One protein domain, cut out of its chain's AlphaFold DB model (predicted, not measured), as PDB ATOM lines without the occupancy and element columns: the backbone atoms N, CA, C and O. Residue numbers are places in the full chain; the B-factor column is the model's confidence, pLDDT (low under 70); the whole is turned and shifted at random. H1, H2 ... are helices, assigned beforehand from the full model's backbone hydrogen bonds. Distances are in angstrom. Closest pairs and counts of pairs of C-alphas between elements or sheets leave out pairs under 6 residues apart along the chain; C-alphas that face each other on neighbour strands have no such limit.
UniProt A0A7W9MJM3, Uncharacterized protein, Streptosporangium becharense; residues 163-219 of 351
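This is residues 163 to 219 of the 351 residues of an uncharacterized protein of Streptosporangium becharense (UniProt A0A7W9MJM3). Little regular structure is formed here: two short helices, H2 and H1, lie at opposite ends of a loose, flat frame of loops, with no contact between them. The unnamed stretches 169 to 187 and 197 to 207 run between the two ends, and residues 163 to 168 stick out. The printed part has 57 residues, with H1 then H2 along the chain and no named strand; the class is all helix, with 20 residues in named elements. It is loose, with a radius of gyration of the C-alphas of 14.3 A and spans of 43 by 25 by 13 A.

H2, the longest helix, covers residues 208 to 218, 15.6 A from C-alpha 208 at (111.698, 175.378, 115.506) to C-alpha 218 at (106.225, 172.865, 129.872). H1 covers residues 188 to 196, 12.0 A long, beginning at C-alpha 188 at (90.003, 172.917, 100.499).

H2 and H1 are apart, with no C-alpha of the one within 8 A of the other. In both helices every O i to N i+4 pair is within hydrogen-bond range.

The C-alphas of Gly 185 and Tyr 218, the two farthest apart, are 43.0 A apart. The printed part has no cut. The link from H1 to H2 is long, with 11 residues. Residues 163 to 168 stand free. Mean pLDDT of the printed part is 82.4; residues 163 to 167 are under 70.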
ATOM      1  N   ILE A 163      89.210 165.508 120.431       47.53
ATOM      2  CA  ILE A 163      89.290 166.166 119.118       47.53
ATOM      3  C   ILE A 163      89.451 167.692 119.196       47.53
ATOM      4  O   ILE A 163      90.146 168.253 118.353       47.53
ATOM      5  N   LEU A 164      88.824 168.391 120.153       52.72
ATOM      6  CA  LEU A 164      88.904 169.863 120.177       52.72
ATOM      7  C   LEU A 164      90.238 170.367 120.735       52.72
ATOM      8  O   LEU A 164      90.800 171.308 120.188       52.72
ATOM      9  N   TYR A 165      90.771 169.725 121.776       53.00
ATOM     10  CA  TYR A 165      92.044 170.133 122.376       53.00
ATOM     11  C   TYR A 165      93.236 169.844 121.459       53.00
ATOM     12  O   TYR A 165      94.096 170.706 121.282       53.00
ATOM     13  N   ASN A 166      93.228 168.695 120.776       58.28
ATOM     14  CA  ASN A 166      94.285 168.334 119.829       58.28
ATOM     15  C   ASN A 166      94.390 169.296 118.633       58.28
ATOM     16  O   ASN A 166      95.427 169.332 117.986       58.28
ATOM     17  N   ARG A 167      93.354 170.099 118.339       67.56
ATOM     18  CA  ARG A 167      93.404 171.114 117.271       67.56
ATOM     19  C   ARG A 167      94.185 172.373 117.646       67.56
ATOM     20  O   ARG A 167      94.553 173.117 116.744       67.56
ATOM     21  N   TYR A 168      94.393 172.636 118.937       74.62
ATOM     22  CA  TYR A 168      95.129 173.816 119.411       74.62
ATOM     23  C   TYR A 168      96.532 173.483 119.918       74.62
ATOM     24  O   TYR A 168      97.308 174.393 120.197       74.62
ATOM     25  N   ALA A 169      96.856 172.196 120.046       78.75
ATOM     26  CA  ALA A 169      98.220 171.752 120.261       78.75
ATOM     27  C   ALA A 169      98.999 171.834 118.944       78.75
ATOM     28  O   ALA A 169      98.474 171.516 117.874       78.75
ATOM     29  N   PHE A 170     100.262 172.230 119.032       84.62
ATOM     30  CA  PHE A 170     101.208 172.122 117.941       84.62
ATOM     31  C   PHE A 170     101.334 170.642 117.539       84.62
ATOM     32  O   PHE A 170     101.734 169.818 118.375       84.62
ATOM     33  N   PRO A 171     100.955 170.285 116.299       80.31
ATOM     34  CA  PRO A 171     100.846 168.895 115.878       80.31
ATOM     35  C   PRO A 171     102.211 168.212 115.734       80.31
ATOM     36  O   PRO A 171     103.260 168.845 115.588       80.31
ATOM     37  N   ASN A 172     102.192 166.880 115.753       80.00
ATOM     38  CA  ASN A 172     103.343 166.029 115.442       80.00
ATOM     39  C   ASN A 172     103.156 165.177 114.181       80.00
ATOM     40  O   ASN A 172     104.040 164.401 113.832       80.00
ATOM     41  N   THR A 173     102.035 165.341 113.485       79.81
ATOM     42  CA  THR A 173     101.703 164.621 112.260       79.81
ATOM     43  C   THR A 173     101.836 165.539 111.053       79.81
ATOM     44  O   THR A 173     101.308 166.651 111.029       79.81
ATOM     45  N   THR A 174     102.573 165.081 110.045       79.94
ATOM     46  CA  THR A 174     102.629 165.715 108.727       79.94
ATOM     47  C   THR A 174     101.574 165.092 107.823       79.94
ATOM     48  O   THR A 174     101.156 163.950 108.015       79.94
ATOM     49  N   GLY A 175     101.109 165.849 106.833       80.19
ATOM     50  CA  GLY A 175     100.140 165.335 105.874       80.19
ATOM     51  C   GLY A 175      99.317 166.419 105.191       80.19
ATOM     52  O   GLY A 175      99.387 167.597 105.572       80.19
ATOM     53  N   PRO A 176      98.543 166.037 104.163       78.94
ATOM     54  CA  PRO A 176      97.578 166.934 103.552       78.94
ATOM     55  C   PRO A 176      96.527 167.357 104.586       78.94
ATOM     56  O   PRO A 176      96.131 166.584 105.458       78.94
ATOM     57  N   LEU A 177      96.061 168.600 104.479       76.81
ATOM     58  CA  LEU A 177      94.916 169.069 105.259       76.81
ATOM     59  C   LEU A 177      93.659 168.258 104.882       76.81
ATOM     60  O   LEU A 177      93.509 167.906 103.709       76.81
ATOM     61  N   PRO A 178      92.739 167.972 105.824       78.50
ATOM     62  CA  PRO A 178      91.488 167.291 105.502       78.50
ATOM     63  C   PRO A 178      90.741 168.020 104.383       78.50
ATOM     64  O   PRO A 178      90.562 169.238 104.458       78.50
ATOM     65  N   ASP A 179      90.314 167.280 103.358       81.25
ATOM     66  CA  ASP A 179      89.544 167.868 102.267       81.25
ATOM     67  C   ASP A 179      88.088 168.120 102.684       81.25
ATOM     68  O   ASP A 179      87.560 167.518 103.625       81.25
ATOM     69  N   GLY A 180      87.435 169.047 101.996       77.94
ATOM     70  CA  GLY A 180      86.044 169.406 102.238       77.94
ATOM     71  C   GLY A 180      85.667 170.714 101.562       77.94
ATOM     72  O   GLY A 180      86.524 171.462 101.103       77.94
ATOM     73  N   VAL A 181      84.372 171.014 101.523       79.19
ATOM     74  CA  VAL A 181      83.851 172.262 100.953       79.19
ATOM     75  C   VAL A 181      83.583 173.250 102.089       79.19
ATOM     76  O   VAL A 181      82.792 172.973 102.994       79.19
ATOM     77  N   ARG A 182      84.281 174.392 102.073       75.12
ATOM     78  CA  ARG A 182      84.059 175.526 102.998       75.12
ATOM     79  C   ARG A 182      83.313 176.667 102.317       75.12
ATOM     80  O   ARG A 182      82.481 177.299 102.957       75.12
ATOM     81  N   ILE A 183      83.627 176.904 101.047       74.25
ATOM     82  CA  ILE A 183      83.046 177.943 100.201       74.25
ATOM     83  C   ILE A 183      82.454 177.233  98.977       74.25
ATOM     84  O   ILE A 183      83.140 176.389  98.394       74.25
ATOM     85  N   PRO A 184      81.198 177.517  98.591       74.88
ATOM     86  CA  PRO A 184      80.625 176.961  97.370       74.88
ATOM     87  C   PRO A 184      81.527 177.226  96.155       74.88
ATOM     88  O   PRO A 184      82.023 178.335  95.979       74.88
ATOM     89  N   GLY A 185      81.741 176.207  95.321       80.00
ATOM     90  CA  GLY A 185      82.561 176.311  94.104       80.00
ATOM     91  C   GLY A 185      83.998 175.774  94.211       80.00
ATOM     92  O   GLY A 185      84.662 175.639  93.180       80.00
ATOM     93  N   GLY A 186      84.468 175.385  95.404       81.88
ATOM     94  CA  GLY A 186      85.814 174.831  95.603       81.88
ATOM     95  C   GLY A 186      85.924 173.861  96.784       81.88
ATOM     96  O   GLY A 186      85.135 173.912  97.728       81.88
ATOM     97  N   SER A 187      86.901 172.951  96.721       86.75
ATOM     98  CA  SER A 187      87.313 172.141  97.874       86.75
ATOM     99  C   SER A 187      88.592 172.714  98.478       86.75
ATOM    100  O   SER A 187      89.407 173.304  97.769       86.75
ATOM    101  N   ILE A 188      88.799 172.490  99.776       87.00
ATOM    102  CA  ILE A 188      90.003 172.917 100.499       87.00
ATOM    103  C   ILE A 188      91.264 172.472  99.749       87.00
ATOM    104  O   ILE A 188      92.179 173.268  99.559       87.00
ATOM    105  N   GLN A 189      91.320 171.222  99.282       86.88
ATOM    106  CA  GLN A 189      92.487 170.726  98.549       86.88
ATOM    107  C   GLN A 189      92.672 171.398  97.188       86.88
ATOM    108  O   GLN A 189      93.808 171.655  96.789       86.88
ATOM    109  N   ARG A 190      91.582 171.703  96.475       88.06
ATOM    110  CA  ARG A 190      91.651 172.432  95.203       88.06
ATOM    111  C   ARG A 190      92.228 173.831  95.412       88.06
ATOM    112  O   ARG A 190      93.161 174.208  94.704       88.06
ATOM    113  N   ASP A 191      91.716 174.550  96.404       88.75
ATOM    114  CA  ASP A 191      92.125 175.923  96.706       88.75
ATOM    115  C   ASP A 191      93.591 175.971  97.154       88.75
ATOM    116  O   ASP A 191      94.380 176.785  96.675       88.75
ATOM    117  N   LEU A 192      93.996 175.030  98.011       88.38
ATOM    118  CA  LEU A 192      95.378 174.921  98.468       88.38
ATOM    119  C   LEU A 192      96.347 174.559  97.340       88.38
ATOM    120  O   LEU A 192      97.453 175.094  97.300       88.38
ATOM    121  N   ARG A 193      95.954 173.676  96.413       88.81
ATOM    122  CA  ARG A 193      96.790 173.339  95.250       88.81
ATOM    123  C   ARG A 193      96.970 174.523  94.316       88.81
ATOM    124  O   ARG A 193      98.072 174.725  93.811       88.81
ATOM    125  N   ALA A 194      95.908 175.300  94.103       89.94
ATOM    126  CA  ALA A 194      95.974 176.523  93.315       89.94
ATOM    127  C   ALA A 194      96.912 177.554  93.964       89.94
ATOM    128  O   ALA A 194      97.764 178.118  93.280       89.94
ATOM    129  N   TYR A 195      96.813 177.738  95.285       89.12
ATOM    130  CA  TYR A 195      97.670 178.655  96.040       89.12
ATOM    131  C   TYR A 195      99.142 178.222  96.046       89.12
ATOM    132  O   TYR A 195     100.026 179.002  95.701       89.12
ATOM    133  N   GLN A 196      99.411 176.962  96.394       89.19
ATOM    134  CA  GLN A 196     100.769 176.426  96.524       89.19
ATOM    135  C   GLN A 196     101.421 176.111  95.169       89.19
ATOM    136  O   GLN A 196     102.612 175.810  95.118       89.19
ATOM    137  N   ARG A 197     100.645 176.143  94.075       89.62
ATOM    138  CA  ARG A 197     101.037 175.653  92.742       89.62
ATOM    139  C   ARG A 197     101.570 174.215  92.791       89.62
ATOM    140  O   ARG A 197     102.547 173.872  92.134       89.62
ATOM    141  N   GLY A 198     100.934 173.370  93.601       86.12
ATOM    142  CA  GLY A 198     101.362 171.992  93.833       86.12
ATOM    143  C   GLY A 198     100.656 171.338  95.022       86.12
ATOM    144  O   GLY A 198      99.795 171.958  95.647       86.12
ATOM    145  N   PRO A 199     100.981 170.077  95.356       82.50
ATOM    146  CA  PRO A 199     100.408 169.403  96.515       82.50
ATOM    147  C   PRO A 199     100.686 170.182  97.807       82.50
ATOM    148  O   PRO A 199     101.839 170.434  98.161       82.50
ATOM    149  N   ALA A 200      99.624 170.540  98.525       83.19
ATOM    150  CA  ALA A 200      99.725 171.244  99.794       83.19
ATOM    151  C   ALA A 200      99.664 170.259 100.964       83.19
ATOM    152  O   ALA A 200      98.721 169.474 101.100       83.19
ATOM    153  N   ALA A 201     100.667 170.325 101.832       82.12
ATOM    154  CA  ALA A 201     100.739 169.528 103.046       82.12
ATOM    155  C   ALA A 201     101.340 170.352 104.179       82.12
ATOM    156  O   ALA A 201     102.171 171.234 103.953       82.12
ATOM    157  N   THR A 202     100.944 170.024 105.405       84.25
ATOM    158  CA  THR A 202     101.572 170.581 106.601       84.25
ATOM    159  C   THR A 202     102.995 170.041 106.691       84.25
ATOM    160  O   THR A 202     103.197 168.823 106.719       84.25
ATOM    161  N   ARG A 203     103.974 170.946 106.722       84.88
ATOM    162  CA  ARG A 203     105.389 170.635 106.940       84.88
ATOM    163  C   ARG A 203     105.883 171.387 108.167       84.88
ATOM    164  O   ARG A 203     105.412 172.484 108.457       84.88
ATOM    165  N   PHE A 204     106.837 170.787 108.861       90.25
ATOM    166  CA  PHE A 204     107.479 171.362 110.033       90.25
ATOM    167  C   PHE A 204     108.964 171.526 109.745       90.25
ATOM    168  O   PHE A 204     109.567 170.647 109.131       90.25
ATOM    169  N   THR A 205     109.538 172.639 110.187       91.38
ATOM    170  CA  THR A 205     110.966 172.920 110.038       91.38
ATOM    171  C   THR A 205     111.629 172.768 111.398       91.38
ATOM    172  O   THR A 205     111.261 173.463 112.347       91.38
ATOM    173  N   GLU A 206     112.586 171.851 111.499       91.06
ATOM    174  CA  GLU A 206     113.387 171.677 112.712       91.06
ATOM    175  C   GLU A 206     114.559 172.674 112.738       91.06
ATOM    176  O   GLU A 206     115.062 173.031 111.668       91.06
ATOM    177  N   PRO A 207     114.977 173.179 113.920       93.69
ATOM    178  CA  PRO A 207     114.549 172.793 115.278       93.69
ATOM    179  C   PRO A 207     113.343 173.583 115.824       93.69
ATOM    180  O   PRO A 207     112.940 173.413 116.974       93.69
ATOM    181  N   ALA A 208     112.767 174.497 115.034       93.38
ATOM    182  CA  ALA A 208     111.698 175.378 115.506       93.38
ATOM    183  C   ALA A 208     110.436 174.604 115.929       93.38
ATOM    184  O   ALA A 208     109.767 174.972 116.897       93.38
ATOM    185  N   ALA A 209     110.112 173.521 115.219       92.12
ATOM    186  CA  ALA A 209     108.970 172.677 115.542       92.12
ATOM    187  C   ALA A 209     109.166 171.902 116.853       92.12
ATOM    188  O   ALA A 209     108.242 171.843 117.669       92.12
ATOM    189  N   GLU A 210     110.355 171.355 117.096       91.50
ATOM    190  CA  GLU A 210     110.726 170.769 118.384       91.50
ATOM    191  C   GLU A 210     110.650 171.790 119.525       91.50
ATOM    192  O   GLU A 210     110.007 171.519 120.542       91.50
ATOM    193  N   LEU A 211     111.199 172.993 119.334       94.19
ATOM    194  CA  LEU A 211     111.138 174.054 120.342       94.19
ATOM    195  C   LEU A 211     109.691 174.416 120.702       94.19
ATOM    196  O   LEU A 211     109.358 174.554 121.879       94.19
ATOM    197  N   MET A 212     108.807 174.518 119.706       92.50
ATOM    198  CA  MET A 212     107.390 174.800 119.940       92.50
ATOM    199  C   MET A 212     106.696 173.658 120.696       92.50
ATOM    200  O   MET A 212     105.888 173.906 121.596       92.50
ATOM    201  N   ARG A 213     107.039 172.401 120.378       89.44
ATOM    202  CA  ARG A 213     106.540 171.214 121.092       89.44
ATOM    203  C   ARG A 213     107.014 171.176 122.546       89.44
ATOM    204  O   ARG A 213     106.229 170.823 123.429       89.44
ATOM    205  N   LEU A 214     108.255 171.575 122.806       90.56
ATOM    206  CA  LEU A 214     108.795 171.697 124.156       90.56
ATOM    207  C   LEU A 214     108.069 172.811 124.925       90.56
ATOM    208  O   LEU A 214     107.541 172.580 126.014       90.56
ATOM    209  N   TYR A 215     107.955 173.993 124.313       90.88
ATOM    210  CA  TYR A 215     107.291 175.155 124.896       90.88
ATOM    211  C   TYR A 215     105.849 174.844 125.311       90.88
ATOM    212  O   TYR A 215     105.496 175.047 126.469       90.88
ATOM    213  N   GLN A 216     105.029 174.271 124.425       86.62
ATOM    214  CA  GLN A 216     103.632 173.954 124.761       86.62
ATOM    215  C   GLN A 216     103.481 172.893 125.864       86.62
ATOM    216  O   GLN A 216     102.432 172.820 126.504       86.62
ATOM    217  N   THR A 217     104.500 172.049 126.059       83.94
ATOM    218  CA  THR A 217     104.473 170.957 127.039       83.94
ATOM    219  C   THR A 217     104.773 171.470 128.445       83.94
ATOM    220  O   THR A 217     104.123 171.044 129.400       83.94
ATOM    221  N   TYR A 218     105.726 172.399 128.573       86.88
ATOM    222  CA  TYR A 218     106.225 172.865 129.872       86.88
ATOM    223  C   TYR A 218     105.778 174.279 130.239       86.88
ATOM    224  O   TYR A 218     105.562 174.569 131.414       86.88
ATOM    225  N   VAL A 219     105.600 175.164 129.258       88.25
ATOM    226  CA  VAL A 219     105.222 176.560 129.487       88.25
ATOM    227  C   VAL A 219     103.716 176.707 129.330       88.25
ATOM    228  O   VAL A 219     103.178 177.044 128.275       88.25
TER     229      VAL A 219